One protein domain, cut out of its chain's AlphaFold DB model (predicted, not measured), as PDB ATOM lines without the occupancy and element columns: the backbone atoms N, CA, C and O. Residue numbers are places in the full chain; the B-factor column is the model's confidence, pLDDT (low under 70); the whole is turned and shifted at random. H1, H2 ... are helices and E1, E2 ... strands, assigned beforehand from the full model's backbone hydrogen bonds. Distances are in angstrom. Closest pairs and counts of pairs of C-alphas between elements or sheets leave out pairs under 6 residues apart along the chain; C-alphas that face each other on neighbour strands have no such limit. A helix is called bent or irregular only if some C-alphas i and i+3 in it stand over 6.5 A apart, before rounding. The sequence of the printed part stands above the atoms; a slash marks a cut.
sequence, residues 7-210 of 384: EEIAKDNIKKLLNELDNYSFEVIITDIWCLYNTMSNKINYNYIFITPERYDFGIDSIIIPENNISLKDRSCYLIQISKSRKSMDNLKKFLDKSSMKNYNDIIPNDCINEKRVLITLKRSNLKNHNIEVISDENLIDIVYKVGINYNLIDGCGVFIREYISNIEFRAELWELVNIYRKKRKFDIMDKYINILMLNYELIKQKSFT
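What this domain is: This is residues 7 to 210 of the 384 residues of an uncharacterized protein of Clostridium sartagoforme (UniProt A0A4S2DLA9). Look first for a twisted sheet of five strands, with the helix H2 packed slantwise on one face, near the middle of the domain, and H5 in the same layer by the E4 and E5 strands. H1 crosses H5, H6 crosses the first part of H2 and with H7 packs at the edge strand E1, H8 lies near H2 and H6, and H3 and H4, between E3 and E4 along the chain, only graze the sheet. You have 204 printed residues, with eight named helices and five named strands in the order H1 H2 E1 E2 E3 H3 H4 E4 E5 H5 H6 H7 H8. The sheet runs E1 E2 E3 E4 E5 and is mixed, antiparallel from E1 to E3 and parallel from E3 to E5; the class is mixed, helices and strands. The whole is compact and rounded, with a radius of gyration of the C-alphas of 16.5 A and spans of 47 by 46 by 34 A.

How they stand to each other: Start at H1, residues 7 to 20, which is not on the sheet, and pass the tight link to H2, residues 23 to 40. H2 is over E3, residues 76 to 83, at a height over the sheet of 7.1 A; on the local plane their lines stand at 38 degrees. Next come E1, residues 46 to 51, and E2, residues 62 to 66; with E3 they form a meander, each strand the antiparallel neighbour of the one before. Look at N 50 and O 63, 2.8 A apart, between E1 and E2, and at N 80 and O 62, 2.8 A, between E2 and E3. H3, residues 90 to 96, and H4, residues 98 to 104, each only graze the sheet and lie in a strand-helix-strand unit, two parallel neighbour strands with helices between, from E3 to E4, residues 114 to 121; its crossover is right-handed. N 79 and O 116 of E3 and E4 are 2.8 A apart. E5, residues 132 to 136, has its O 133 at 2.8 A from N 119 of E4. H5, residues 138 to 150, touches H1 about perpendicular at 74 degrees, closest at the C-alphas of Lys 11 and Ile 141, 6.3 A. H5 touches H2 at a steep tilt of 65 degrees, the same way, closest at the C-alphas of Tyr 37 and Val 147, 5.9 A. H6, residues 162 to 183, touches H2 only just about perpendicular at 72 degrees, closest at the C-alphas of Ser 25 and Ala 172, 5.6 A. H7, residues 191 to 197, forms a helical hairpin with H6, a shallow tilt of 33 degrees, only just short of steep, opposite ways, with the C-alphas of Arg 171 and Leu 197 closest at 6.8 A. H8, residues 201 to 207, is close to H2 but not clearly touching, the C-alphas of Asp 32 and Tyr 201 being 7.2 A apart. The O i to N i+4 pairs are all within hydrogen-bond range in H1, H2, H5 and H8, against 17 of 18 in H6, 2 of 3 in H7, 1 of 3 in H3 and 0 of 3 in H4, where the O i to N i+3 pairs within range are 2 of 4 in H3 and 4 of 4 in H4.

Where its parts are: Find C-alpha 7 at (24.853, -13.541, 52.332); from there H1 runs 20.1 A to C-alpha 20. H2 spans 25.6 A, E3 22.9 A, E4 23.1 A and H5 18.1 A. H3 is irregular, with C-alphas 91 and 94 at 7.4 A. H6 is the longest helix, 32.6 A from C-alpha 162 at (21.331, 4.129, 60.715) to C-alpha 183. H8 ends at C-alpha 207, at (22.158, 17.440, 47.361).

The domain as a whole: The C-alphas of Glu 8 and Asp 188, the two farthest apart, are 48.0 A from each other. The printed part has no cut, and the link from H5 to H6, 11 residues, is long. The mean pLDDT of the printed part is 76.0; 73 residues are under 70, among them 42 to 49, 67 to 75 and 173 to 210.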
ATOM      1  N   GLU A   7      26.006 -13.975  53.123       88.50
ATOM      2  CA  GLU A   7      24.853 -13.541  52.332       88.50
ATOM      3  C   GLU A   7      23.532 -14.076  52.907       88.50
ATOM      4  O   GLU A   7      22.586 -13.314  53.083       88.50
ATOM      5  N   GLU A   8      23.461 -15.363  53.259       90.12
ATOM      6  CA  GLU A   8      22.264 -15.947  53.879       90.12
ATOM      7  C   GLU A   8      21.930 -15.294  55.223       90.12
ATOM      8  O   GLU A   8      20.759 -15.084  55.533       90.12
ATOM      9  N   ILE A   9      22.946 -14.979  56.031       88.88
ATOM     10  CA  ILE A   9      22.764 -14.291  57.315       88.88
ATOM     11  C   ILE A   9      22.259 -12.860  57.083       88.88
ATOM     12  O   ILE A   9      21.312 -12.425  57.739       88.88
ATOM     13  N   ALA A  10      22.840 -12.146  56.117       89.31
ATOM     14  CA  ALA A  10      22.422 -10.794  55.769       89.31
ATOM     15  C   ALA A  10      20.967 -10.748  55.275       89.31
ATOM     16  O   ALA A  10      20.194  -9.892  55.705       89.31
ATOM     17  N   LYS A  11      20.559 -11.696  54.424       93.00
ATOM     18  CA  LYS A  11      19.178 -11.795  53.924       93.00
ATOM     19  C   LYS A  11      18.163 -12.073  55.033       93.00
ATOM     20  O   LYS A  11      17.094 -11.461  55.040       93.00
ATOM     21  N   ASP A  12      18.500 -12.922  56.003       92.06
ATOM     22  CA  ASP A  12      17.657 -13.146  57.185       92.06
ATOM     23  C   ASP A  12      17.490 -11.874  58.021       92.06
ATOM     24  O   ASP A  12      16.377 -11.554  58.446       92.06
ATOM     25  N   ASN A  13      18.580 -11.132  58.230       89.50
ATOM     26  CA  ASN A  13      18.554  -9.879  58.981       89.50
ATOM     27  C   ASN A  13      17.691  -8.821  58.282       89.50
ATOM     28  O   ASN A  13      16.842  -8.205  58.930       89.50
ATOM     29  N   ILE A  14      17.815  -8.686  56.957       90.56
ATOM     30  CA  ILE A  14      16.940  -7.831  56.142       90.56
ATOM     31  C   ILE A  14      15.479  -8.248  56.316       90.56
ATOM     32  O   ILE A  14      14.621  -7.416  56.614       90.56
ATOM     33  N   LYS A  15      15.178  -9.543  56.160       93.25
ATOM     34  CA  LYS A  15      13.811 -10.065  56.284       93.25
ATOM     35  C   LYS A  15      13.235  -9.781  57.668       93.25
ATOM     36  O   LYS A  15      12.065  -9.411  57.770       93.25
ATOM     37  N   LYS A  16      14.031  -9.936  58.727       90.56
ATOM     38  CA  LYS A  16      13.630  -9.625  60.101       90.56
ATOM     39  C   LYS A  16      13.305  -8.139  60.260       90.56
ATOM     40  O   LYS A  16      12.190  -7.820  60.661       90.56
ATOM     41  N   LEU A  17      14.215  -7.253  59.858       88.19
ATOM     42  CA  LEU A  17      14.037  -5.805  59.984       88.19
ATOM     43  C   LEU A  17      12.809  -5.309  59.213       88.19
ATOM     44  O   LEU A  17      11.987  -4.580  59.760       88.19
ATOM     45  N   LEU A  18      12.607  -5.766  57.973       89.38
ATOM     46  CA  LEU A  18      11.432  -5.386  57.179       89.38
ATOM     47  C   LEU A  18      10.103  -5.807  57.838       89.38
ATOM     48  O   LEU A  18       9.091  -5.112  57.693       89.38
ATOM     49  N   ASN A  19      10.086  -6.920  58.582       90.94
ATOM     50  CA  ASN A  19       8.913  -7.321  59.364       90.94
ATOM     51  C   ASN A  19       8.697  -6.434  60.603       90.94
ATOM     52  O   ASN A  19       7.544  -6.241  60.977       90.94
ATOM     53  N   GLU A  20       9.761  -5.902  61.211       88.19
ATOM     54  CA  GLU A  20       9.713  -5.095  62.444       88.19
ATOM     55  C   GLU A  20       9.336  -3.627  62.219       88.19
ATOM     56  O   GLU A  20       8.809  -3.001  63.137       88.19
ATOM     57  N   LEU A  21       9.556  -3.084  61.015       84.50
ATOM     58  CA  LEU A  21       9.099  -1.733  60.665       84.50
ATOM     59  C   LEU A  21       7.582  -1.584  60.905       84.50
ATOM     60  O   LEU A  21       6.832  -2.564  60.870       84.50
ATOM     61  N   ASP A  22       7.074  -0.368  61.059       85.25
ATOM     62  CA  ASP A  22       5.639  -0.141  60.876       85.25
ATOM     63  C   ASP A  22       5.255  -0.316  59.387       85.25
ATOM     64  O   ASP A  22       6.112  -0.542  58.520       85.25
ATOM     65  N   ASN A  23       3.955  -0.320  59.075       85.94
ATOM     66  CA  ASN A  23       3.489  -0.521  57.697       85.94
ATOM     67  C   ASN A  23       3.942   0.611  56.775       85.94
ATOM     68  O   ASN A  23       4.355   0.342  55.649       85.94
ATOM     69  N   TYR A  24       3.937   1.848  57.265       82.75
ATOM     70  CA  TYR A  24       4.181   3.003  56.422       82.75
ATOM     71  C   TYR A  24       5.669   3.198  56.139       82.75
ATOM     72  O   TYR A  24       6.066   3.325  54.983       82.75
ATOM     73  N   SER A  25       6.526   3.066  57.153       82.88
ATOM     74  CA  SER A  25       7.981   3.022  56.943       82.88
ATOM     75  C   SER A  25       8.389   1.864  56.029       82.88
ATOM     76  O   SER A  25       9.323   1.988  55.235       82.88
ATOM     77  N   PHE A  26       7.668   0.738  56.083       90.44
ATOM     78  CA  PHE A  26       7.868  -0.363  55.144       90.44
ATOM     79  C   PHE A  26       7.468  -0.002  53.702       90.44
ATOM     80  O   PHE A  26       8.181  -0.345  52.764       90.44
ATOM     81  N   GLU A  27       6.367   0.709  53.489       91.06
ATOM     82  CA  GLU A  27       5.986   1.195  52.156       91.06
ATOM     83  C   GLU A  27       7.024   2.170  51.589       91.06
ATOM     84  O   GLU A  27       7.406   2.062  50.420       91.06
ATOM     85  N   VAL A  28       7.552   3.059  52.435       85.88
ATOM     86  CA  VAL A  28       8.586   4.026  52.050       85.88
ATOM     87  C   VAL A  28       9.894   3.336  51.675       85.88
ATOM     88  O   VAL A  28      10.406   3.571  50.579       85.88
ATOM     89  N   ILE A  29      10.410   2.435  52.519       89.88
ATOM     90  CA  ILE A  29      11.667   1.730  52.225       89.88
ATOM     91  C   ILE A  29      11.550   0.856  50.976       89.88
ATOM     92  O   ILE A  29      12.462   0.839  50.154       89.88
ATOM     93  N   ILE A  30      10.429   0.154  50.788       94.69
ATOM     94  CA  ILE A  30      10.237  -0.702  49.613       94.69
ATOM     95  C   ILE A  30      10.106   0.131  48.340       94.69
ATOM     96  O   ILE A  30      10.658  -0.254  47.308       94.69
ATOM     97  N   THR A  31       9.431   1.278  48.409       91.94
ATOM     98  CA  THR A  31       9.361   2.217  47.288       91.94
ATOM     99  C   THR A  31      10.752   2.717  46.899       91.94
ATOM    100  O   THR A  31      11.100   2.689  45.716       91.94
ATOM    101  N   ASP A  32      11.570   3.126  47.874       88.00
ATOM    102  CA  ASP A  32      12.920   3.639  47.615       88.00
ATOM    103  C   ASP A  32      13.834   2.559  47.017       88.00
ATOM    104  O   ASP A  32      14.443   2.764  45.965       88.00
ATOM    105  N   ILE A  33      13.828   1.354  47.603       91.75
ATOM    106  CA  ILE A  33      14.566   0.195  47.084       91.75
ATOM    107  C   ILE A  33      14.134  -0.148  45.654       91.75
ATOM    108  O   ILE A  33      14.983  -0.436  44.810       91.75
ATOM    109  N   TRP A  34      12.832  -0.120  45.354       92.19
ATOM    110  CA  TRP A  34      12.335  -0.409  44.010       92.19
ATOM    111  C   TRP A  34      12.824   0.624  42.985       92.19
ATOM    112  O   TRP A  34      13.223   0.251  41.877       92.19
ATOM    113  N   CYS A  35      12.861   1.908  43.356       86.69
ATOM    114  CA  CYS A  35      13.409   2.966  42.503       86.69
ATOM    115  C   CYS A  35      14.904   2.755  42.243       86.69
ATOM    116  O   CYS A  35      15.350   2.776  41.093       86.69
ATOM    117  N   LEU A  36      15.684   2.496  43.294       86.38
ATOM    118  CA  LEU A  36      17.121   2.242  43.181       86.38
ATOM    119  C   LEU A  36      17.417   0.989  42.344       86.38
ATOM    120  O   LEU A  36      18.279   1.021  41.468       86.38
ATOM    121  N   TYR A  37      16.656  -0.093  42.527       90.75
ATOM    122  CA  TYR A  37      16.802  -1.328  41.750       90.75
ATOM    123  C   TYR A  37      16.648  -1.107  40.240       90.75
ATOM    124  O   TYR A  37      17.428  -1.621  39.429       90.75
ATOM    125  N   ASN A  38      15.641  -0.334  39.846       86.38
ATOM    126  CA  ASN A  38      15.377  -0.051  38.439       86.38
ATOM    127  C   ASN A  38      16.328   0.999  37.848       86.38
ATOM    128  O   ASN A  38      16.661   0.896  36.665       86.38
ATOM    129  N   THR A  39      16.798   1.945  38.667       82.44
ATOM    130  CA  THR A  39      17.857   2.896  38.288       82.44
ATOM    131  C   THR A  39      19.147   2.134  37.984       82.44
ATOM    132  O   THR A  39      19.699   2.248  36.895       82.44
ATOM    133  N   MET A  40      19.567   1.255  38.899       81.50
ATOM    134  CA  MET A  40      20.740   0.386  38.747       81.50
ATOM    135  C   MET A  40      20.643  -0.538  37.527       81.50
ATOM    136  O   MET A  40      21.641  -0.835  36.878       81.50
ATOM    137  N   SER A  41      19.434  -0.986  37.188       78.50
ATOM    138  CA  SER A  41      19.200  -1.818  36.005       78.50
ATOM    139  C   SER A  41      19.233  -1.024  34.686       78.50
ATOM    140  O   SER A  41      18.899  -1.594  33.647       78.50
ATOM    141  N   ASN A  42      19.579   0.276  34.712       66.25
ATOM    142  CA  ASN A  42      19.504   1.231  33.594       66.25
ATOM    143  C   ASN A  42      18.133   1.259  32.904       66.25
ATOM    144  O   ASN A  42      18.019   1.610  31.729       66.25
ATOM    145  N   LYS A  43      17.075   0.853  33.614       63.53
ATOM    146  CA  LYS A  43      15.743   0.749  33.021       63.53
ATOM    147  C   LYS A  43      15.069   2.113  32.985       63.53
ATOM    148  O   LYS A  43      14.359   2.398  32.024       63.53
ATOM    149  N   ILE A  44      15.225   2.915  34.043       67.12
ATOM    150  CA  ILE A  44      14.407   4.108  34.277       67.12
ATOM    151  C   ILE A  44      15.141   5.107  35.191       67.12
ATOM    152  O   ILE A  44      15.589   4.717  36.265       67.12
ATOM    153  N   ASN A  45      15.186   6.386  34.798       66.81
ATOM    154  CA  ASN A  45      15.428   7.515  35.710       66.81
ATOM    155  C   ASN A  45      14.084   8.057  36.209       66.81
ATOM    156  O   ASN A  45      13.096   8.023  35.470       66.81
ATOM    157  N   TYR A  46      14.026   8.549  37.443       66.12
ATOM    158  CA  TYR A  46      12.773   8.883  38.124       66.12
ATOM    159  C   TYR A  46      12.704  10.358  38.495       66.12
ATOM    160  O   TYR A  46      13.581  10.848  39.200       66.12
ATOM    161  N   ASN A  47      11.625  11.029  38.081       52.91
ATOM    162  CA  ASN A  47      11.365  12.420  38.456       52.91
ATOM    163  C   ASN A  47      10.440  12.551  39.670       52.91
ATOM    164  O   ASN A  47      10.559  13.507  40.431       52.91
ATOM    165  N   TYR A  48       9.496  11.621  39.835       58.84
ATOM    166  CA  TYR A  48       8.394  11.787  40.777       58.84
ATOM    167  C   TYR A  48       8.056  10.447  41.464       58.84
ATOM    168  O   TYR A  48       7.533   9.537  40.821       58.84
ATOM    169  N   ILE A  49       8.337  10.333  42.770       68.38
ATOM    170  CA  ILE A  49       7.898   9.237  43.657       68.38
ATOM    171  C   ILE A  49       6.808   9.764  44.588       68.38
ATOM    172  O   ILE A  49       7.089  10.639  45.385       68.38
ATOM    173  N   PHE A  50       5.592   9.239  44.551       70.62
ATOM    174  CA  PHE A  50       4.521   9.627  45.469       70.62
ATOM    175  C   PHE A  50       4.118   8.447  46.350       70.62
ATOM    176  O   PHE A  50       3.862   7.372  45.824       70.62
ATOM    177  N   ILE A  51       4.025   8.644  47.666       72.50
ATOM    178  CA  ILE A  51       3.689   7.577  48.622       72.50
ATOM    179  C   ILE A  51       2.420   7.954  49.379       72.50
ATOM    180  O   ILE A  51       2.267   9.083  49.851       72.50
ATOM    181  N   THR A  52       1.490   7.015  49.497       67.00
ATOM    182  CA  THR A  52       0.169   7.226  50.101       67.00
ATOM    183  C   THR A  52       0.052   6.467  51.421       67.00
ATOM    184  O   THR A  52       0.324   5.274  51.439       67.00
ATOM    185  N   PRO A  53      -0.410   7.094  52.513       63.25
ATOM    186  CA  PRO A  53      -0.707   6.376  53.747       63.25
ATOM    187  C   PRO A  53      -1.882   5.408  53.573       63.25
ATOM    188  O   PRO A  53      -2.836   5.740  52.866       63.25
ATOM    189  N   GLU A  54      -1.900   4.318  54.346       61.53
ATOM    190  CA  GLU A  54      -2.979   3.304  54.427       61.53
ATOM    191  C   GLU A  54      -4.405   3.898  54.499       61.53
ATOM    192  O   GLU A  54      -5.382   3.343  54.001       61.53
ATOM    193  N   ARG A  55      -4.570   5.068  55.133       58.69
ATOM    194  CA  ARG A  55      -5.885   5.732  55.263       58.69
ATOM    195  C   ARG A  55      -6.383   6.354  53.956       58.69
ATOM    196  O   ARG A  55      -7.549   6.754  53.878       58.69
ATOM    197  N   TYR A  56      -5.507   6.495  52.967       60.97
ATOM    198  CA  TYR A  56      -5.693   7.290  51.757       60.97
ATOM    199  C   TYR A  56      -5.232   6.587  50.473       60.97
ATOM    200  O   TYR A  56      -5.320   7.209  49.421       60.97
ATOM    201  N   ASP A  57      -4.782   5.333  50.558       67.50
ATOM    202  CA  ASP A  57      -4.155   4.581  49.464       67.50
ATOM    203  C   ASP A  57      -5.135   4.188  48.340       67.50
ATOM    204  O   ASP A  57      -4.756   4.052  47.178       67.50
ATOM    205  N   PHE A  58      -6.428   4.024  48.637       79.56
ATOM    206  CA  PHE A  58      -7.396   3.414  47.713       79.56
ATOM    207  C   PHE A  58      -6.882   2.100  47.084       79.56
ATOM    208  O   PHE A  58      -7.296   1.727  45.987       79.56
ATOM    209  N   GLY A  59      -6.015   1.377  47.800       84.19
ATOM    210  CA  GLY A  59      -5.302   0.206  47.301       84.19
ATOM    211  C   GLY A  59      -4.179   0.503  46.303       84.19
ATOM    212  O   GLY A  59      -3.934  -0.347  45.457       84.19
ATOM    213  N   ILE A  60      -3.553   1.677  46.341       88.75
ATOM    214  CA  ILE A  60      -2.291   2.013  45.672       88.75
ATOM    215  C   ILE A  60      -1.430   2.675  46.739       88.75
ATOM    216  O   ILE A  60      -1.804   3.756  47.163       88.75
ATOM    217  N   ASP A  61      -0.310   2.066  47.124       91.00
ATOM    218  CA  ASP A  61       0.554   2.557  48.211       91.00
ATOM    219  C   ASP A  61       1.637   3.525  47.699       91.00
ATOM    220  O   ASP A  61       2.155   4.373  48.429       91.00
ATOM    221  N   SER A  62       1.997   3.407  46.417       90.19
ATOM    222  CA  SER A  62       2.986   4.272  45.776       90.19
ATOM    223  C   SER A  62       2.704   4.478  44.287       90.19
ATOM    224  O   SER A  62       2.206   3.588  43.594       90.19
ATOM    225  N   ILE A  63       3.004   5.678  43.788       85.69
ATOM    226  CA  ILE A  63       2.856   6.094  42.392       85.69
ATOM    227  C   ILE A  63       4.191   6.648  41.925       85.69
ATOM    228  O   ILE A  63       4.715   7.590  42.513       85.69
ATOM    229  N   ILE A  64       4.733   6.100  40.842       85.75
ATOM    230  CA  ILE A  64       6.031   6.524  40.318       85.75
ATOM    231  C   ILE A  64       5.906   6.941  38.858       85.75
ATOM    232  O   ILE A  64       5.350   6.209  38.034       85.75
ATOM    233  N   ILE A  65       6.460   8.113  38.536       78.88
ATOM    234  CA  ILE A  65       6.479   8.679  37.186       78.88
ATOM    235  C   ILE A  65       7.947   8.822  36.725       78.88
ATOM    236  O   ILE A  65       8.703   9.632  37.276       78.88
ATOM    237  N   PRO A  66       8.371   8.027  35.725       76.62
ATOM    238  CA  PRO A  66       9.677   8.123  35.074       76.62
ATOM    239  C   PRO A  66       9.995   9.501  34.475       76.62
ATOM    240  O   PRO A  66       9.125  10.158  33.906       76.62
ATOM    241  N   GLU A  67      11.270   9.884  34.516       68.50
ATOM    242  CA  GLU A  67      11.838  11.073  33.862       68.50
ATOM    243  C   GLU A  67      11.907  10.923  32.333       68.50
ATOM    244  O   GLU A  67      11.580  11.852  31.598       68.50
ATOM    245  N   ASN A  68      12.236   9.723  31.834       58.78
ATOM    246  CA  ASN A  68      12.490   9.441  30.410       58.78
ATOM    247  C   ASN A  68      11.232   9.362  29.517       58.78
ATOM    248  O   ASN A  68      11.258   8.754  28.447       58.78
ATOM    249  N   ASN A  69      10.137  10.019  29.895       53.50
ATOM    250  CA  ASN A  69       8.938  10.157  29.068       53.50
ATOM    251  C   ASN A  69       9.135  11.221  27.962       53.50
ATOM    252  O   ASN A  69       8.388  12.197  27.854       53.50
ATOM    253  N   ILE A  70      10.177  11.028  27.146       48.91
ATOM    254  CA  ILE A  70      10.650  11.940  26.090       48.91
ATOM    255  C   ILE A  70       9.658  11.985  24.910       48.91
ATOM    256  O   ILE A  70       9.598  12.972  24.179       48.91
ATOM    257  N   SER A  71       8.821  10.952  24.752       50.78
ATOM    258  CA  SER A  71       7.755  10.888  23.749       50.78
ATOM    259  C   SER A  71       6.371  10.921  24.415       50.78
ATOM    260  O   SER A  71       6.135  10.262  25.427       50.78
ATOM    261  N   LEU A  72       5.420  11.653  23.816       51.16
ATOM    262  CA  LEU A  72       4.010  11.680  24.243       51.16
ATOM    263  C   LEU A  72       3.358  10.282  24.259       51.16
ATOM    264  O   LEU A  72       2.342  10.112  24.920       51.16
ATOM    265  N   LYS A  73       3.919   9.287  23.552       51.56
ATOM    266  CA  LYS A  73       3.381   7.919  23.461       51.56
ATOM    267  C   LYS A  73       3.881   6.976  24.563       51.56
ATOM    268  O   LYS A  73       3.235   5.960  24.804       51.56
ATOM    269  N   ASP A  74       4.971   7.319  25.249       57.94
ATOM    270  CA  ASP A  74       5.627   6.438  26.232       57.94
ATOM    271  C   ASP A  74       5.398   6.858  27.687       57.94
ATOM    272  O   ASP A  74       5.926   6.223  28.601       57.94
ATOM    273  N   ARG A  75       4.556   7.879  27.906       69.25
ATOM    274  CA  ARG A  75       4.168   8.376  29.230       69.25
ATOM    275  C   ARG A  75       3.492   7.288  30.049       69.25
ATOM    276  O   ARG A  75       2.291   7.052  29.922       69.25
ATOM    277  N   SER A  76       4.302   6.610  30.860       80.19
ATOM    278  CA  SER A  76       3.860   5.556  31.763       80.19
ATOM    279  C   SER A  76       3.936   5.982  33.222       80.19
ATOM    280  O   SER A  76       4.820   6.749  33.601       80.19
ATOM    281  N   CYS A  77       3.016   5.468  34.033       84.69
ATOM    282  CA  CYS A  77       3.084   5.531  35.487       84.69
ATOM    283  C   CYS A  77       3.115   4.116  36.062       84.69
ATOM    284  O   CYS A  77       2.565   3.171  35.488       84.69
ATOM    285  N   TYR A  78       3.774   3.977  37.203       89.06
ATOM    286  CA  TYR A  78       3.795   2.749  37.977       89.06
ATOM    287  C   TYR A  78       2.907   2.939  39.196       89.06
ATOM    288  O   TYR A  78       3.181   3.803  40.023       89.06
ATOM    289  N   LEU A  79       1.853   2.138  39.294       91.38
ATOM    290  CA  LEU A  79       1.000   2.042  40.471       91.38
ATOM    291  C   LEU A  79       1.449   0.821  41.266       91.38
ATOM    292  O   LEU A  79       1.400  -0.306  40.761       91.38
ATOM    293  N   ILE A  80       1.899   1.037  42.494       93.44
ATOM    294  CA  ILE A  80       2.522   0.007  43.315       93.44
ATOM    295  C   ILE A  80       1.657  -0.261  44.543       93.44
ATOM    296  O   ILE A  80       1.334   0.657  45.290       93.44
ATOM    297  N   GLN A  81       1.316  -1.530  44.762       94.00
ATOM    298  CA  GLN A  81       0.785  -2.024  46.030       94.00
ATOM    299  C   GLN A  81       1.893  -2.768  46.777       94.00
ATOM    300  O   GLN A  81       2.520  -3.675  46.230       94.00
ATOM    301  N   ILE A  82       2.094  -2.433  48.040       94.62
ATOM    302  CA  ILE A  82       3.113  -2.948  48.940       94.62
ATOM    303  C   ILE A  82       2.427  -3.646  50.127       94.62
ATOM    304  O   ILE A  82       1.353  -3.272  50.589       94.62
ATOM    305  N   SER A  83       2.974  -4.771  50.596       92.88
ATOM    306  CA  SER A  83       2.353  -5.503  51.708       92.88
ATOM    307  C   SER A  83       3.286  -6.454  52.439       92.88
ATOM    308  O   SER A  83       3.911  -7.331  51.840       92.88
ATOM    309  N   LYS A  84       3.249  -6.422  53.773       92.81
ATOM    310  CA  LYS A  84       3.893  -7.445  54.618       92.81
ATOM    311  C   LYS A  84       3.167  -8.789  54.620       92.81
ATOM    312  O   LYS A  84       3.727  -9.809  55.019       92.81
ATOM    313  N   SER A  85       1.907  -8.795  54.193       90.88
ATOM    314  CA  SER A  85       1.021  -9.959  54.200       90.88
ATOM    315  C   SER A  85       0.730 -10.470  52.789       90.88
ATOM    316  O   SER A  85       0.867  -9.746  51.800       90.88
ATOM    317  N   ARG A  86       0.289 -11.729  52.695       88.44
ATOM    318  CA  ARG A  86      -0.139 -12.333  51.431       88.44
ATOM    319  C   ARG A  86      -1.398 -11.624  50.925       88.44
ATOM    320  O   ARG A  86      -2.389 -11.541  51.646       88.44
ATOM    321  N   LYS A  87      -1.385 -11.174  49.669       86.88
ATOM    322  CA  LYS A  87      -2.560 -10.595  49.004       86.88
ATOM    323  C   LYS A  87      -3.224 -11.644  48.109       86.88
ATOM    324  O   LYS A  87      -2.564 -12.299  47.304       86.88
ATOM    325  N   SER A  88      -4.529 -11.831  48.284       85.06
ATOM    326  CA  SER A  88      -5.379 -12.563  47.340       85.06
ATOM    327  C   SER A  88      -5.850 -11.622  46.225       85.06
ATOM    328  O   SER A  88      -5.711 -10.405  46.339       85.06
ATOM    329  N   MET A  89      -6.451 -12.168  45.165       84.38
ATOM    330  CA  MET A  89      -7.039 -11.336  44.109       84.38
ATOM    331  C   MET A  89      -8.188 -10.465  44.641       84.38
ATOM    332  O   MET A  89      -8.314  -9.308  44.253       84.38
ATOM    333  N   ASP A  90      -8.977 -10.983  45.588       82.44
ATOM    334  CA  ASP A  90     -10.034 -10.212  46.247       82.44
ATOM    335  C   ASP A  90      -9.477  -9.002  47.003       82.44
ATOM    336  O   ASP A  90     -10.042  -7.912  46.924       82.44
ATOM    337  N   ASN A  91      -8.325  -9.166  47.660       83.44
ATOM    338  CA  ASN A  91      -7.652  -8.079  48.371       83.44
ATOM    339  C   ASN A  91      -7.089  -7.012  47.415       83.44
ATOM    340  O   ASN A  91      -6.774  -5.912  47.858       83.44
ATOM    341  N   LEU A  92      -6.963  -7.324  46.121       86.94
ATOM    342  CA  LEU A  92      -6.463  -6.421  45.084       86.94
ATOM    343  C   LEU A  92      -7.578  -5.794  44.246       86.94
ATOM    344  O   LEU A  92      -7.273  -5.070  43.307       86.94
ATOM    345  N   LYS A  93      -8.859  -6.016  44.571       85.69
ATOM    346  CA  LYS A  93      -9.979  -5.418  43.822       85.69
ATOM    347  C   LYS A  93      -9.873  -3.897  43.725       85.69
ATOM    348  O   LYS A  93     -10.049  -3.359  42.643       85.69
ATOM    349  N   LYS A  94      -9.552  -3.229  44.841       84.88
ATOM    350  CA  LYS A  94      -9.375  -1.768  44.883       84.88
ATOM    351  C   LYS A  94      -8.183  -1.311  44.057       84.88
ATOM    352  O   LYS A  94      -8.339  -0.399  43.259       84.88
ATOM    353  N   PHE A  95      -7.050  -2.001  44.208       89.38
ATOM    354  CA  PHE A  95      -5.865  -1.768  43.393       89.38
ATOM    355  C   PHE A  95      -6.264  -1.827  41.924       89.38
ATOM    356  O   PHE A  95      -6.214  -0.810  41.250       89.38
ATOM    357  N   LEU A  96      -6.760  -2.975  41.461       86.94
ATOM    358  CA  LEU A  96      -7.098  -3.271  40.067       86.94
ATOM    359  C   LEU A  96      -8.223  -2.429  39.463       86.94
ATOM    360  O   LEU A  96      -8.389  -2.436  38.240       86.94
ATOM    361  N   ASP A  97      -9.009  -1.738  40.280       86.06
ATOM    362  CA  ASP A  97     -10.062  -0.874  39.780       86.06
ATOM    363  C   ASP A  97      -9.443   0.347  39.093       86.06
ATOM    364  O   ASP A  97      -8.757   1.150  39.720       86.06
ATOM    365  N   LYS A  98      -9.733   0.537  37.803       79.62
ATOM    366  CA  LYS A  98      -9.311   1.725  37.042       79.62
ATOM    367  C   LYS A  98      -9.830   3.029  37.651       79.62
ATOM    368  O   LYS A  98      -9.256   4.089  37.421       79.62
ATOM    369  N   SER A  99     -10.919   2.975  38.420       79.12
ATOM    370  CA  SER A  99     -11.457   4.142  39.115       79.12
ATOM    371  C   SER A  99     -10.536   4.646  40.234       79.12
ATOM    372  O   SER A  99     -10.561   5.842  40.521       79.12
ATOM    373  N   SER A 100      -9.673   3.786  40.799       76.56
ATOM    374  CA  SER A 100      -8.712   4.158  41.850       76.56
ATOM    375  C   SER A 100      -7.788   5.292  41.403       76.56
ATOM    376  O   SER A 100      -7.540   6.217  42.176       76.56
ATOM    377  N   MET A 101      -7.394   5.293  40.126       77.06
ATOM    378  CA  MET A 101      -6.526   6.302  39.521       77.06
ATOM    379  C   MET A 101      -7.146   7.708  39.536       77.06
ATOM    380  O   MET A 101      -6.428   8.693  39.682       77.06
ATOM    381  N   LYS A 102      -8.487   7.819  39.491       76.25
ATOM    382  CA  LYS A 102      -9.191   9.115  39.548       76.25
ATOM    383  C   LYS A 102      -8.937   9.871  40.852       76.25
ATOM    384  O   LYS A 102      -9.043  11.096  40.871       76.25
ATOM    385  N   ASN A 103      -8.589   9.164  41.929       75.44
ATOM    386  CA  ASN A 103      -8.241   9.775  43.215       75.44
ATOM    387  C   ASN A 103      -6.866  10.462  43.201       75.44
ATOM    388  O   ASN A 103      -6.510  11.126  44.175       75.44
ATOM    389  N   TYR A 104      -6.112  10.300  42.111       76.81
ATOM    390  CA  TYR A 104      -4.741  10.767  41.943       76.81
ATOM    391  C   TYR A 104      -4.559  11.637  40.694       76.81
ATOM    392  O   TYR A 104      -3.429  11.841  40.263       76.81
ATOM    393  N   ASN A 105      -5.640  12.173  40.113       75.00
ATOM    394  CA  ASN A 105      -5.581  13.069  38.944       75.00
ATOM    395  C   ASN A 105      -4.808  14.375  39.208       75.00
ATOM    396  O   ASN A 105      -4.452  15.084  38.275       75.00
ATOM    397  N   ASP A 106      -4.601  14.722  40.476       68.31
ATOM    398  CA  ASP A 106      -3.779  15.851  40.904       68.31
ATOM    399  C   ASP A 106      -2.270  15.548  40.871       68.31
ATOM    400  O   ASP A 106      -1.468  16.474  40.899       68.31
ATOM    401  N   ILE A 107      -1.888  14.269  40.801       73.44
ATOM    402  CA  ILE A 107      -0.492  13.802  40.789       73.44
ATOM    403  C   ILE A 107      -0.132  13.193  39.441       73.44
ATOM    404  O   ILE A 107       0.938  13.462  38.901       73.44
ATOM    405  N   ILE A 108      -1.004  12.336  38.915       74.19
ATOM    406  CA  ILE A 108      -0.805  11.645  37.649       74.19
ATOM    407  C   ILE A 108      -1.136  12.641  36.534       74.19
ATOM    408  O   ILE A 108      -2.285  13.076  36.441       74.19
ATOM    409  N   PRO A 109      -0.165  12.998  35.676       69.81
ATOM    410  CA  PRO A 109      -0.406  13.888  34.554       69.81
ATOM    411  C   PRO A 109      -1.552  13.375  33.681       69.81
ATOM    412  O   PRO A 109      -1.644  12.178  33.398       69.81
ATOM    413  N   ASN A 110      -2.399  14.287  33.198       68.50
ATOM    414  CA  ASN A 110      -3.538  13.954  32.328       68.50
ATOM    415  C   ASN A 110      -3.126  13.263  31.014       68.50
ATOM    416  O   ASN A 110      -3.961  12.692  30.319       68.50
ATOM    417  N   ASP A 111      -1.846  13.340  30.663       65.38
ATOM    418  CA  ASP A 111      -1.232  12.739  29.485       65.38
ATOM    419  C   ASP A 111      -0.476  11.431  29.792       65.38
ATOM    420  O   ASP A 111       0.256  10.928  28.941       65.38
ATOM    421  N   CYS A 112      -0.659  10.853  30.985       73.50
ATOM    422  CA  CYS A 112      -0.212   9.500  31.296       73.50
ATOM    423  C   CYS A 112      -1.108   8.475  30.584       73.50
ATOM    424  O   CYS A 112      -2.264   8.275  30.953       73.50
ATOM    425  N   ILE A 113      -0.565   7.816  29.557       69.50
ATOM    426  CA  ILE A 113      -1.315   6.901  28.679       69.50
ATOM    427  C   ILE A 113      -1.210   5.453  29.170       69.50
ATOM    428  O   ILE A 113      -2.166   4.688  29.053       69.50
ATOM    429  N   ASN A 114      -0.055   5.073  29.727       79.75
ATOM    430  CA  ASN A 114       0.272   3.681  30.032       79.75
ATOM    431  C   ASN A 114       0.391   3.432  31.539       79.75
ATOM    432  O   ASN A 114       1.342   3.847  32.192       79.75
ATOM    433  N   GLU A 115      -0.549   2.677  32.087       85.31
ATOM    434  CA  GLU A 115      -0.550   2.286  33.494       85.31
ATOM    435  C   GLU A 115       0.142   0.929  33.674       85.31
ATOM    436  O   GLU A 115      -0.271  -0.075  33.087       85.31
ATOM    437  N   LYS A 116       1.188   0.877  34.503       89.00
ATOM    438  CA  LYS A 116       1.855  -0.365  34.909       89.00
ATOM    439  C   LYS A 116       1.584  -0.634  36.377       89.00
ATOM    440  O   LYS A 116       1.754   0.242  37.217       89.00
ATOM    441  N   ARG A 117       1.184  -1.860  36.701       91.56
ATOM    442  CA  ARG A 117       0.840  -2.255  38.068       91.56
ATOM    443  C   ARG A 117       1.889  -3.184  38.637       91.56
ATOM    444  O   ARG A 117       2.209  -4.193  38.014       91.56
ATOM    445  N   VAL A 118       2.369  -2.871  39.834       93.88
ATOM    446  CA  VAL A 118       3.356  -3.678  40.554       93.88
ATOM    447  C   VAL A 118       2.794  -4.065  41.917       93.88
ATOM    448  O   VAL A 118       2.292  -3.225  42.655       93.88
ATOM    449  N   LEU A 119       2.875  -5.343  42.263       95.06
ATOM    450  CA  LEU A 119       2.615  -5.845  43.605       95.06
ATOM    451  C   LEU A 119       3.937  -6.270  44.237       95.06
ATOM    452  O   LEU A 119       4.591  -7.184  43.736       95.06
ATOM    453  N   ILE A 120       4.283  -5.672  45.372       96.06
ATOM    454  CA  ILE A 120       5.476  -6.001  46.146       96.06
ATOM    455  C   ILE A 120       5.059  -6.556  47.509       96.06
ATOM    456  O   ILE A 120       4.306  -5.923  48.246       96.06
ATOM    457  N   THR A 121       5.514  -7.756  47.876       95.12
ATOM    458  CA  THR A 121       5.113  -8.358  49.157       95.12
ATOM    459  C   THR A 121       6.169  -9.230  49.835       95.12
ATOM    460  O   THR A 121       6.885  -9.991  49.194       95.12
ATOM    461  N   LEU A 122       6.227  -9.191  51.173       94.00
ATOM    462  CA  LEU A 122       7.103 -10.075  51.965       94.00
ATOM    463  C   LEU A 122       6.656 -11.543  51.972       94.00
ATOM    464  O   LEU A 122       7.393 -12.402  52.456       94.00
ATOM    465  N   LYS A 123       5.444 -11.858  51.504       94.12
ATOM    466  CA  LYS A 123       4.928 -13.233  51.480       94.12
ATOM    467  C   LYS A 123       4.869 -13.759  50.061       94.12
ATOM    468  O   LYS A 123       4.622 -13.010  49.125       94.12
ATOM    469  N   ARG A 124       5.000 -15.076  49.917       91.00
ATOM    470  CA  ARG A 124       4.846 -15.755  48.625       91.00
ATOM    471  C   ARG A 124       3.526 -15.380  47.961       91.00
ATOM    472  O   ARG A 124       2.462 -15.459  48.586       91.00
ATOM    473  N   SER A 125       3.604 -15.034  46.682       87.38
ATOM    474  CA  SER A 125       2.448 -14.744  45.846       87.38
ATOM    475  C   SER A 125       2.430 -15.677  44.641       87.38
ATOM    476  O   SER A 125       3.401 -15.770  43.902       87.38
ATOM    477  N   ASN A 126       1.296 -16.349  44.435       82.12
ATOM    478  CA  ASN A 126       1.052 -17.194  43.259       82.12
ATOM    479  C   ASN A 126       0.143 -16.488  42.243       82.12
ATOM    480  O   ASN A 126      -0.483 -17.143  41.410       82.12
ATOM    481  N   LEU A 127      -0.006 -15.165  42.358       82.81
ATOM    482  CA  LEU A 127      -0.847 -14.394  41.454       82.81
ATOM    483  C   LEU A 127      -0.229 -14.423  40.055       82.81
ATOM    484  O   LEU A 127       0.824 -13.842  39.817       82.81
ATOM    485  N   LYS A 128      -0.900 -15.113  39.135       71.06
ATOM    486  CA  LYS A 128      -0.587 -15.092  37.707       71.06
ATOM    487  C   LYS A 128      -1.570 -14.139  37.039       71.06
ATOM    488  O   LYS A 128      -2.706 -14.516  36.772       71.06
ATOM    489  N   ASN A 129      -1.160 -12.892  36.835       74.56
ATOM    490  CA  ASN A 129      -1.937 -11.910  36.087       74.56
ATOM    491  C   ASN A 129      -1.003 -11.216  35.093       74.56
ATOM    492  O   ASN A 129      -0.002 -10.642  35.504       74.56
ATOM    493  N   HIS A 130      -1.334 -11.264  33.801       67.19
ATOM    494  CA  HIS A 130      -0.516 -10.670  32.735       67.19
ATOM    495  C   HIS A 130      -0.362  -9.146  32.859       67.19
ATOM    496  O   HIS A 130       0.547  -8.582  32.260       67.19
ATOM    497  N   ASN A 131      -1.211  -8.498  33.662       82.81
ATOM    498  CA  ASN A 131      -1.233  -7.046  33.828       82.81
ATOM    499  C   ASN A 131      -0.647  -6.567  35.168       82.81
ATOM    500  O   ASN A 131      -0.732  -5.378  35.461       82.81
ATOM    501  N   ILE A 132      -0.102  -7.466  36.001       89.75
ATOM    502  CA  ILE A 132       0.537  -7.106  37.275       89.75
ATOM    503  C   ILE A 132       1.925  -7.742  37.339       89.75
ATOM    504  O   ILE A 132       2.056  -8.964  37.305       89.75
ATOM    505  N   GLU A 133       2.953  -6.918  37.504       92.00
ATOM    506  CA  GLU A 133       4.283  -7.384  37.886       92.00
ATOM    507  C   GLU A 133       4.286  -7.742  39.377       92.00
ATOM    508  O   GLU A 133       3.827  -6.958  40.205       92.00
ATOM    509  N   VAL A 134       4.783  -8.924  39.742       93.62
ATOM    510  CA  VAL A 134       4.776  -9.397  41.133       93.62
ATOM    511  C   VAL A 134       6.201  -9.625  41.622       93.62
ATOM    512  O   VAL A 134       6.924 -10.460  41.081       93.62
ATOM    513  N   ILE A 135       6.572  -8.932  42.698       94.88
ATOM    514  CA  ILE A 135       7.830  -9.101  43.429       94.88
ATOM    515  C   ILE A 135       7.482  -9.639  44.818       94.88
ATOM    516  O   ILE A 135       6.779  -8.982  45.584       94.88
ATOM    517  N   SER A 136       7.925 -10.851  45.158       94.94
ATOM    518  CA  SER A 136       7.494 -11.497  46.404       94.94
ATOM    519  C   SER A 136       8.551 -12.354  47.091       94.94
ATOM    520  O   SER A 136       9.356 -12.977  46.404       94.94
ATOM    521  N   ASP A 137       8.453 -12.470  48.420       94.12
ATOM    522  CA  ASP A 137       9.252 -13.379  49.266       94.12
ATOM    523  C   ASP A 137      10.760 -13.246  48.987       94.12
ATOM    524  O   ASP A 137      11.284 -12.134  49.028       94.12
ATOM    525  N   GLU A 138      11.454 -14.343  48.675       93.56
ATOM    526  CA  GLU A 138      12.904 -14.353  48.459       93.56
ATOM    527  C   GLU A 138      13.347 -13.422  47.322       93.56
ATOM    528  O   GLU A 138      14.371 -12.761  47.451       93.56
ATOM    529  N   ASN A 139      12.535 -13.238  46.271       95.31
ATOM    530  CA  ASN A 139      12.871 -12.289  45.203       95.31
ATOM    531  C   ASN A 139      12.928 -10.843  45.718       95.31
ATOM    532  O   ASN A 139      13.759 -10.061  45.261       95.31
ATOM    533  N   LEU A 140      12.047 -10.473  46.656       96.25
ATOM    534  CA  LEU A 140      12.079  -9.145  47.267       96.25
ATOM    535  C   LEU A 140      13.328  -8.987  48.136       96.25
ATOM    536  O   LEU A 140      14.014  -7.974  48.035       96.25
ATOM    537  N   ILE A 141      13.640  -9.994  48.954       96.31
ATOM    538  CA  ILE A 141      14.819  -9.971  49.827       96.31
ATOM    539  C   ILE A 141      16.110  -9.900  49.004       96.31
ATOM    540  O   ILE A 141      16.991  -9.107  49.323       96.31
ATOM    541  N   ASP A 142      16.192 -10.639  47.899       95.19
ATOM    542  CA  ASP A 142      17.314 -10.584  46.963       95.19
ATOM    543  C   ASP A 142      17.488  -9.198  46.338       95.19
ATOM    544  O   ASP A 142      18.615  -8.723  46.198       95.19
ATOM    545  N   ILE A 143      16.388  -8.539  45.956       95.56
ATOM    546  CA  ILE A 143      16.426  -7.171  45.426       95.56
ATOM    547  C   ILE A 143      16.928  -6.205  46.499       95.56
ATOM    548  O   ILE A 143      17.852  -5.440  46.231       95.56
ATOM    549  N   VAL A 144      16.367  -6.266  47.709       94.75
ATOM    550  CA  VAL A 144      16.766  -5.398  48.825       94.75
ATOM    551  C   VAL A 144      18.242  -5.597  49.165       94.75
ATOM    552  O   VAL A 144      18.965  -4.616  49.302       94.75
ATOM    553  N   TYR A 145      18.711  -6.845  49.230       94.25
ATOM    554  CA  TYR A 145      20.116  -7.161  49.476       94.25
ATOM    555  C   TYR A 145      21.024  -6.600  48.374       94.25
ATOM    556  O   TYR A 145      21.986  -5.893  48.666       94.25
ATOM    557  N   LYS A 146      20.693  -6.841  47.097       93.44
ATOM    558  CA  LYS A 146      21.479  -6.338  45.957       93.44
ATOM    559  C   LYS A 146      21.544  -4.816  45.927       93.44
ATOM    560  O   LYS A 146      22.619  -4.265  45.711       93.44
ATOM    561  N   VAL A 147      20.417  -4.136  46.125       91.06
ATOM    562  CA  VAL A 147      20.373  -2.669  46.192       91.06
ATOM    563  C   VAL A 147      21.170  -2.177  47.394       91.06
ATOM    564  O   VAL A 147      22.002  -1.287  47.247       91.06
ATOM    565  N   GLY A 148      20.976  -2.799  48.557       89.75
ATOM    566  CA  GLY A 148      21.670  -2.443  49.785       89.75
ATOM    567  C   GLY A 148      23.188  -2.502  49.647       89.75
ATOM    568  O   GLY A 148      23.859  -1.565  50.065       89.75
ATOM    569  N   ILE A 149      23.729  -3.550  49.018       89.38
ATOM    570  CA  ILE A 149      25.172  -3.653  48.763       89.38
ATOM    571  C   ILE A 149      25.632  -2.613  47.735       89.38
ATOM    572  O   ILE A 149      26.598  -1.902  47.986       89.38
ATOM    573  N   ASN A 150      24.947  -2.486  46.591       87.62
ATOM    574  CA  ASN A 150      25.398  -1.594  45.512       87.62
ATOM    575  C   ASN A 150      25.390  -0.109  45.904       87.62
ATOM    576  O   ASN A 150      26.240   0.648  45.443       87.62
ATOM    577  N   TYR A 151      24.457   0.295  46.765       82.88
ATOM    578  CA  TYR A 151      24.331   1.673  47.243       82.88
ATOM    579  C   TYR A 151      24.887   1.878  48.661       82.88
ATOM    580  O   TYR A 151      24.742   2.954  49.234       82.88
ATOM    581  N   ASN A 152      25.562   0.874  49.236       81.12
ATOM    582  CA  ASN A 152      26.110   0.914  50.598       81.12
ATOM    583  C   ASN A 152      25.067   1.289  51.673       81.12
ATOM    584  O   ASN A 152      25.374   2.015  52.619       81.12
ATOM    585  N   LEU A 153      23.828   0.813  51.525       83.81
ATOM    586  CA  LEU A 153      22.729   1.062  52.467       83.81
ATOM    587  C   LEU A 153      22.689   0.044  53.604       83.81
ATOM    588  O   LEU A 153      22.031   0.290  54.609       83.81
ATOM    589  N   ILE A 154      23.344  -1.104  53.437       79.12
ATOM    590  CA  ILE A 154      23.475  -2.145  54.459       79.12
ATOM    591  C   ILE A 154      24.952  -2.412  54.738       79.12
ATOM    592  O   ILE A 154      25.791  -2.287  53.847       79.12
ATOM    593  N   ASP A 155      25.270  -2.797  55.968       77.81
ATOM    594  CA  ASP A 155      26.597  -3.287  56.318       77.81
ATOM    595  C   ASP A 155      26.833  -4.725  55.811       77.81
ATOM    596  O   ASP A 155      25.941  -5.395  55.277       77.81
ATOM    597  N   GLY A 156      28.053  -5.237  56.005       68.00
ATOM    598  CA  GLY A 156      28.418  -6.611  55.637       68.00
ATOM    599  C   GLY A 156      27.639  -7.709  56.381       68.00
ATOM    600  O   GLY A 156      27.788  -8.884  56.046       68.00
ATOM    601  N   CYS A 157      26.812  -7.348  57.366       76.19
ATOM    602  CA  CYS A 157      25.935  -8.234  58.128       76.19
ATOM    603  C   CYS A 157      24.451  -8.077  57.745       76.19
ATOM    604  O   CYS A 157      23.601  -8.740  58.345       76.19
ATOM    605  N   GLY A 158      24.121  -7.246  56.751       70.38
ATOM    606  CA  GLY A 158      22.749  -7.018  56.292       70.38
ATOM    607  C   GLY A 158      21.927  -6.089  57.186       70.38
ATOM    608  O   GLY A 158      20.701  -6.094  57.098       70.38
ATOM    609  N   VAL A 159      22.575  -5.310  58.052       80.88
ATOM    610  CA  VAL A 159      21.917  -4.278  58.858       80.88
ATOM    611  C   VAL A 159      21.929  -2.976  58.073       80.88
ATOM    612  O   VAL A 159      22.984  -2.537  57.622       80.88
ATOM    613  N   PHE A 160      20.767  -2.344  57.905       75.56
ATOM    614  CA  PHE A 160      20.710  -1.031  57.268       75.56
ATOM    615  C   PHE A 160      21.504   0.003  58.065       75.56
ATOM    616  O   PHE A 160      21.421   0.056  59.294       75.56
ATOM    617  N   ILE A 161      22.246   0.856  57.362       71.56
ATOM    618  CA  ILE A 161      22.949   1.967  57.989       71.56
ATOM    619  C   ILE A 161      21.928   2.888  58.665       71.56
ATOM    620  O   ILE A 161      20.862   3.181  58.117       71.56
ATOM    621  N   ARG A 162      22.252   3.345  59.878       69.19
ATOM    622  CA  ARG A 162      21.331   4.129  60.715       69.19
ATOM    623  C   ARG A 162      20.807   5.374  59.999       69.19
ATOM    624  O   ARG A 162      19.632   5.689  60.110       69.19
ATOM    625  N   GLU A 163      21.677   6.042  59.248       66.19
ATOM    626  CA  GLU A 163      21.333   7.239  58.481       66.19
ATOM    627  C   GLU A 163      20.218   6.980  57.457       66.19
ATOM    628  O   GLU A 163      19.287   7.775  57.342       66.19
ATOM    629  N   TYR A 164      20.270   5.840  56.762       73.44
ATOM    630  CA  TYR A 164      19.253   5.459  55.789       73.44
ATOM    631  C   TYR A 164      17.909   5.184  56.473       73.44
ATOM    632  O   TYR A 164      16.893   5.717  56.044       73.44
ATOM    633  N   ILE A 165      17.894   4.436  57.583       74.69
ATOM    634  CA  ILE A 165      16.655   4.181  58.340       74.69
ATOM    635  C   ILE A 165      16.044   5.477  58.878       74.69
ATOM    636  O   ILE A 165      14.857   5.710  58.676       74.69
ATOM    637  N   SER A 166      16.850   6.360  59.470       69.12
ATOM    638  CA  SER A 166      16.359   7.660  59.939       69.12
ATOM    639  C   SER A 166      15.817   8.525  58.794       69.12
ATOM    640  O   SER A 166      14.844   9.251  58.984       69.12
ATOM    641  N   ASN A 167      16.384   8.427  57.584       68.44
ATOM    642  CA  ASN A 167      15.827   9.088  56.403       68.44
ATOM    643  C   ASN A 167      14.462   8.507  55.994       68.44
ATOM    644  O   ASN A 167      13.562   9.273  55.657       68.44
ATOM    645  N   ILE A 168      14.295   7.183  56.037       73.50
ATOM    646  CA  ILE A 168      13.018   6.520  55.740       73.50
ATOM    647  C   ILE A 168      11.932   6.956  56.728       73.50
ATOM    648  O   ILE A 168      10.852   7.345  56.289       73.50
ATOM    649  N   GLU A 169      12.222   6.932  58.031       73.25
ATOM    650  CA  GLU A 169      11.284   7.348  59.085       73.25
ATOM    651  C   GLU A 169      10.853   8.808  58.888       73.25
ATOM    652  O   GLU A 169       9.664   9.115  58.822       73.25
ATOM    653  N   PHE A 170      11.819   9.701  58.660       68.38
ATOM    654  CA  PHE A 170      11.550  11.106  58.364       68.38
ATOM    655  C   PHE A 170      10.696  11.300  57.098       68.38
ATOM    656  O   PHE A 170       9.763  12.106  57.076       68.38
ATOM    657  N   ARG A 171      10.980  10.552  56.022       70.75
ATOM    658  CA  ARG A 171      10.190  10.603  54.781       70.75
ATOM    659  C   ARG A 171       8.777  10.068  54.980       70.75
ATOM    660  O   ARG A 171       7.865  10.597  54.348       70.75
ATOM    661  N   ALA A 172       8.589   9.061  55.828       72.31
ATOM    662  CA  ALA A 172       7.267   8.567  56.188       72.31
ATOM    663  C   ALA A 172       6.453   9.675  56.874       72.31
ATOM    664  O   ALA A 172       5.390  10.042  56.378       72.31
ATOM    665  N   GLU A 173       6.987  10.304  57.922       65.56
ATOM    666  CA  GLU A 173       6.314  11.419  58.611       65.56
ATOM    667  C   GLU A 173       5.950  12.563  57.649       65.56
ATOM    668  O   GLU A 173       4.833  13.093  57.658       65.56
ATOM    669  N   LEU A 174       6.873  12.916  56.751       64.00
ATOM    670  CA  LEU A 174       6.641  13.962  55.764       64.00
ATOM    671  C   LEU A 174       5.591  13.594  54.714       64.00
ATOM    672  O   LEU A 174       4.754  14.437  54.379       64.00
ATOM    673  N   TRP A 175       5.593  12.366  54.193       69.44
ATOM    674  CA  TRP A 175       4.564  11.934  53.248       69.44
ATOM    675  C   TRP A 175       3.174  11.917  53.882       69.44
ATOM    676  O   TRP A 175       2.202  12.291  53.217       69.44
ATOM    677  N   GLU A 176       3.059  11.573  55.166       67.69
ATOM    678  CA  GLU A 176       1.785  11.654  55.882       67.69
ATOM    679  C   GLU A 176       1.254  13.096  55.895       67.69
ATOM    680  O   GLU A 176       0.102  13.347  55.517       67.69
ATOM    681  N   LEU A 177       2.119  14.064  56.215       60.19
ATOM    682  CA  LEU A 177       1.781  15.487  56.176       60.19
ATOM    683  C   LEU A 177       1.375  15.936  54.766       60.19
ATOM    684  O   LEU A 177       0.322  16.562  54.605       60.19
ATOM    685  N   VAL A 178       2.149  15.584  53.732       64.06
ATOM    686  CA  VAL A 178       1.852  15.935  52.330       64.06
ATOM    687  C   VAL A 178       0.454  15.476  51.925       64.06
ATOM    688  O   VAL A 178      -0.325  16.252  51.361       64.06
ATOM    689  N   ASN A 179       0.098  14.239  52.267       64.75
ATOM    690  CA  ASN A 179      -1.201  13.667  51.937       64.75
ATOM    691  C   ASN A 179      -2.366  14.377  52.654       64.75
ATOM    692  O   ASN A 179      -3.446  14.527  52.072       64.75
ATOM    693  N   ILE A 180      -2.154  14.887  53.875       63.34
ATOM    694  CA  ILE A 180      -3.151  15.690  54.604       63.34
ATOM    695  C   ILE A 180      -3.408  17.036  53.904       63.34
ATOM    696  O   ILE A 180      -4.569  17.435  53.753       63.34
ATOM    697  N   TYR A 181      -2.361  17.747  53.463       59.12
ATOM    698  CA  TYR A 181      -2.523  19.052  52.796       59.12
ATOM    699  C   TYR A 181      -3.092  18.937  51.391       59.12
ATOM    700  O   TYR A 181      -3.937  19.752  51.008       59.12
ATOM    701  N   ARG A 182      -2.690  17.904  50.648       58.50
ATOM    702  CA  ARG A 182      -3.187  17.618  49.301       58.50
ATOM    703  C   ARG A 182      -4.716  17.567  49.256       58.50
ATOM    704  O   ARG A 182      -5.339  18.253  48.446       58.50
ATOM    705  N   LYS A 183      -5.350  16.865  50.202       57.44
ATOM    706  CA  LYS A 183      -6.822  16.794  50.300       57.44
ATOM    707  C   LYS A 183      -7.500  18.147  50.514       57.44
ATOM    708  O   LYS A 183      -8.660  18.311  50.148       57.44
ATOM    709  N   LYS A 184      -6.791  19.117  51.096       53.72
ATOM    710  CA  LYS A 184      -7.302  20.466  51.365       53.72
ATOM    711  C   LYS A 184      -7.075  21.444  50.200       53.72
ATOM    712  O   LYS A 184      -7.450  22.601  50.348       53.72
ATOM    713  N   ARG A 185      -6.505  20.998  49.064       53.59
ATOM    714  CA  ARG A 185      -6.229  21.797  47.847       53.59
ATOM    715  C   ARG A 185      -5.425  23.082  48.104       53.59
ATOM    716  O   ARG A 185      -5.743  24.135  47.567       53.59
ATOM    717  N   LYS A 186      -4.381  23.001  48.931       49.97
ATOM    718  CA  LYS A 186      -3.479  24.129  49.231       49.97
ATOM    719  C   LYS A 186      -2.045  23.811  48.820       49.97
ATOM    720  O   LYS A 186      -1.196  23.557  49.674       49.97
ATOM    721  N   PHE A 187      -1.817  23.744  47.515       46.03
ATOM    722  CA  PHE A 187      -0.588  23.196  46.937       46.03
ATOM    723  C   PHE A 187       0.565  24.194  46.818       46.03
ATOM    724  O   PHE A 187       1.713  23.779  46.925       46.03
ATOM    725  N   ASP A 188       0.280  25.494  46.717       45.16
ATOM    726  CA  ASP A 188       1.247  26.509  46.264       45.16
ATOM    727  C   ASP A 188       2.532  26.629  47.104       45.16
ATOM    728  O   ASP A 188       3.520  27.208  46.662       45.16
ATOM    729  N   ILE A 189       2.553  26.078  48.322       41.88
ATOM    730  CA  ILE A 189       3.718  26.141  49.216       41.88
ATOM    731  C   ILE A 189       4.413  24.768  49.363       41.88
ATOM    732  O   ILE A 189       5.517  24.683  49.890       41.88
ATOM    733  N   MET A 190       3.804  23.684  48.876       46.44
ATOM    734  CA  MET A 190       4.317  22.312  49.002       46.44
ATOM    735  C   MET A 190       5.220  21.890  47.836       46.44
ATOM    736  O   MET A 190       6.055  21.004  48.017       46.44
ATOM    737  N   ASP A 191       5.115  22.548  46.679       44.53
ATOM    738  CA  ASP A 191       5.807  22.156  45.441       44.53
ATOM    739  C   ASP A 191       7.335  22.057  45.592       44.53
ATOM    740  O   ASP A 191       7.964  21.162  45.029       44.53
ATOM    741  N   LYS A 192       7.953  22.911  46.420       44.31
ATOM    742  CA  LYS A 192       9.405  22.856  46.676       44.31
ATOM    743  C   LYS A 192       9.837  21.652  47.535       44.31
ATOM    744  O   LYS A 192      10.951  21.175  47.349       44.31
ATOM    745  N   TYR A 193       8.981  21.146  48.429       49.88
ATOM    746  CA  TYR A 193       9.276  20.009  49.328       49.88
ATOM    747  C   TYR A 193       8.916  18.673  48.704       49.88
ATOM    748  O   TYR A 193       9.659  17.706  48.846       49.88
ATOM    749  N   ILE A 194       7.803  18.652  47.969       51.72
ATOM    750  CA  ILE A 194       7.388  17.544  47.113       51.72
ATOM    751  C   ILE A 194       8.561  17.177  46.198       51.72
ATOM    752  O   ILE A 194       9.052  16.060  46.275       51.72
ATOM    753  N   ASN A 195       9.153  18.139  45.485       49.69
ATOM    754  CA  ASN A 195      10.301  17.872  44.610       49.69
ATOM    755  C   ASN A 195      11.523  17.232  45.305       49.69
ATOM    756  O   ASN A 195      12.320  16.594  44.625       49.69
ATOM    757  N   ILE A 196      11.698  17.388  46.624       51.03
ATOM    758  CA  ILE A 196      12.791  16.759  47.388       51.03
ATOM    759  C   ILE A 196      12.380  15.373  47.900       51.03
ATOM    760  O   ILE A 196      13.149  14.424  47.780       51.03
ATOM    761  N   LEU A 197      11.160  15.230  48.425       53.59
ATOM    762  CA  LEU A 197      10.596  13.952  48.893       53.59
ATOM    763  C   LEU A 197      10.460  12.905  47.785       53.59
ATOM    764  O   LEU A 197      10.453  11.697  48.045       53.59
ATOM    765  N   MET A 198      10.357  13.399  46.559       56.94
ATOM    766  CA  MET A 198      10.235  12.625  45.337       56.94
ATOM    767  C   MET A 198      11.563  12.101  44.802       56.94
ATOM    768  O   MET A 198      11.559  11.292  43.877       56.94
ATOM    769  N   LEU A 199      12.681  12.524  45.397       55.50
ATOM    770  CA  LEU A 199      14.003  11.986  45.111       55.50
ATOM    771  C   LEU A 199      14.235  10.703  45.915       55.50
ATOM    772  O   LEU A 199      13.729  10.539  47.027       55.50
ATOM    773  N   ASN A 200      15.028   9.795  45.351       58.19
ATOM    774  CA  ASN A 200      15.531   8.637  46.086       58.19
ATOM    775  C   ASN A 200      16.690   9.030  47.020       58.19
ATOM    776  O   ASN A 200      17.266  10.117  46.889       58.19
ATOM    777  N   TYR A 201      17.044   8.145  47.957       62.44
ATOM    778  CA  TYR A 201      18.071   8.428  48.969       62.44
ATOM    779  C   TYR A 201      19.424   8.876  48.388       62.44
ATOM    780  O   TYR A 201      20.038   9.815  48.894       62.44
ATOM    781  N   GLU A 202      19.874   8.281  47.284       61.28
ATOM    782  CA  GLU A 202      21.158   8.633  46.664       61.28
ATOM    783  C   GLU A 202      21.192  10.062  46.120       61.28
ATOM    784  O   GLU A 202      22.174  10.785  46.293       61.28
ATOM    785  N   LEU A 203      20.096  10.507  45.508       59.03
ATOM    786  CA  LEU A 203      19.968  11.881  45.028       59.03
ATOM    787  C   LEU A 203      19.876  12.884  46.190       59.03
ATOM    788  O   LEU A 203      20.340  14.016  46.057       59.03
ATOM    789  N   ILE A 204      19.324  12.474  47.336       56.06
ATOM    790  CA  ILE A 204      19.297  13.283  48.565       56.06
ATOM    791  C   ILE A 204      20.714  13.433  49.130       56.06
ATOM    792  O   ILE A 204      21.154  14.553  49.399       56.06
ATOM    793  N   LYS A 205      21.460  12.328  49.231       55.88
ATOM    794  CA  LYS A 205      22.855  12.301  49.699       55.88
ATOM    795  C   LYS A 205      23.760  13.235  48.889       55.88
ATOM    796  O   LYS A 205      24.623  13.904  49.453       55.88
ATOM    797  N   GLN A 206      23.526  13.340  47.580       53.84
ATOM    798  CA  GLN A 206      24.269  14.232  46.680       53.84
ATOM    799  C   GLN A 206      23.886  15.720  46.809       53.84
ATOM    800  O   GLN A 206      24.706  16.581  46.497       53.84
ATOM    801  N   LYS A 207      22.669  16.052  47.273       45.88
ATOM    802  CA  LYS A 207      22.158  17.440  47.361       45.88
ATOM    803  C   LYS A 207      22.437  18.160  48.702       45.88
ATOM    804  O   LYS A 207      22.153  19.349  48.815       45.88
ATOM    805  N   SER A 208      23.133  17.503  49.635       40.75
ATOM    806  CA  SER A 208      23.758  18.035  50.869       40.75
ATOM    807  C   SER A 208      22.860  18.431  52.064       40.75
ATOM    808  O   SER A 208      21.703  18.827  51.943       40.75
ATOM    809  N   PHE A 209      23.478  18.333  53.249       36.38
ATOM    810  CA  PHE A 209      22.971  18.509  54.623       36.38
ATOM    811  C   PHE A 209      22.348  19.889  54.936       36.38
ATOM    812  O   PHE A 209      21.454  19.989  55.772       36.38
ATOM    813  N   THR A 210      22.746  20.951  54.230       36.66
ATOM    814  CA  THR A 210      22.179  22.314  54.352       36.66
ATOM    815  C   THR A 210      20.711  22.389  53.921       36.66
ATOM    816  O   THR A 210      19.961  23.273  54.344       36.66
TER     817      THR A 210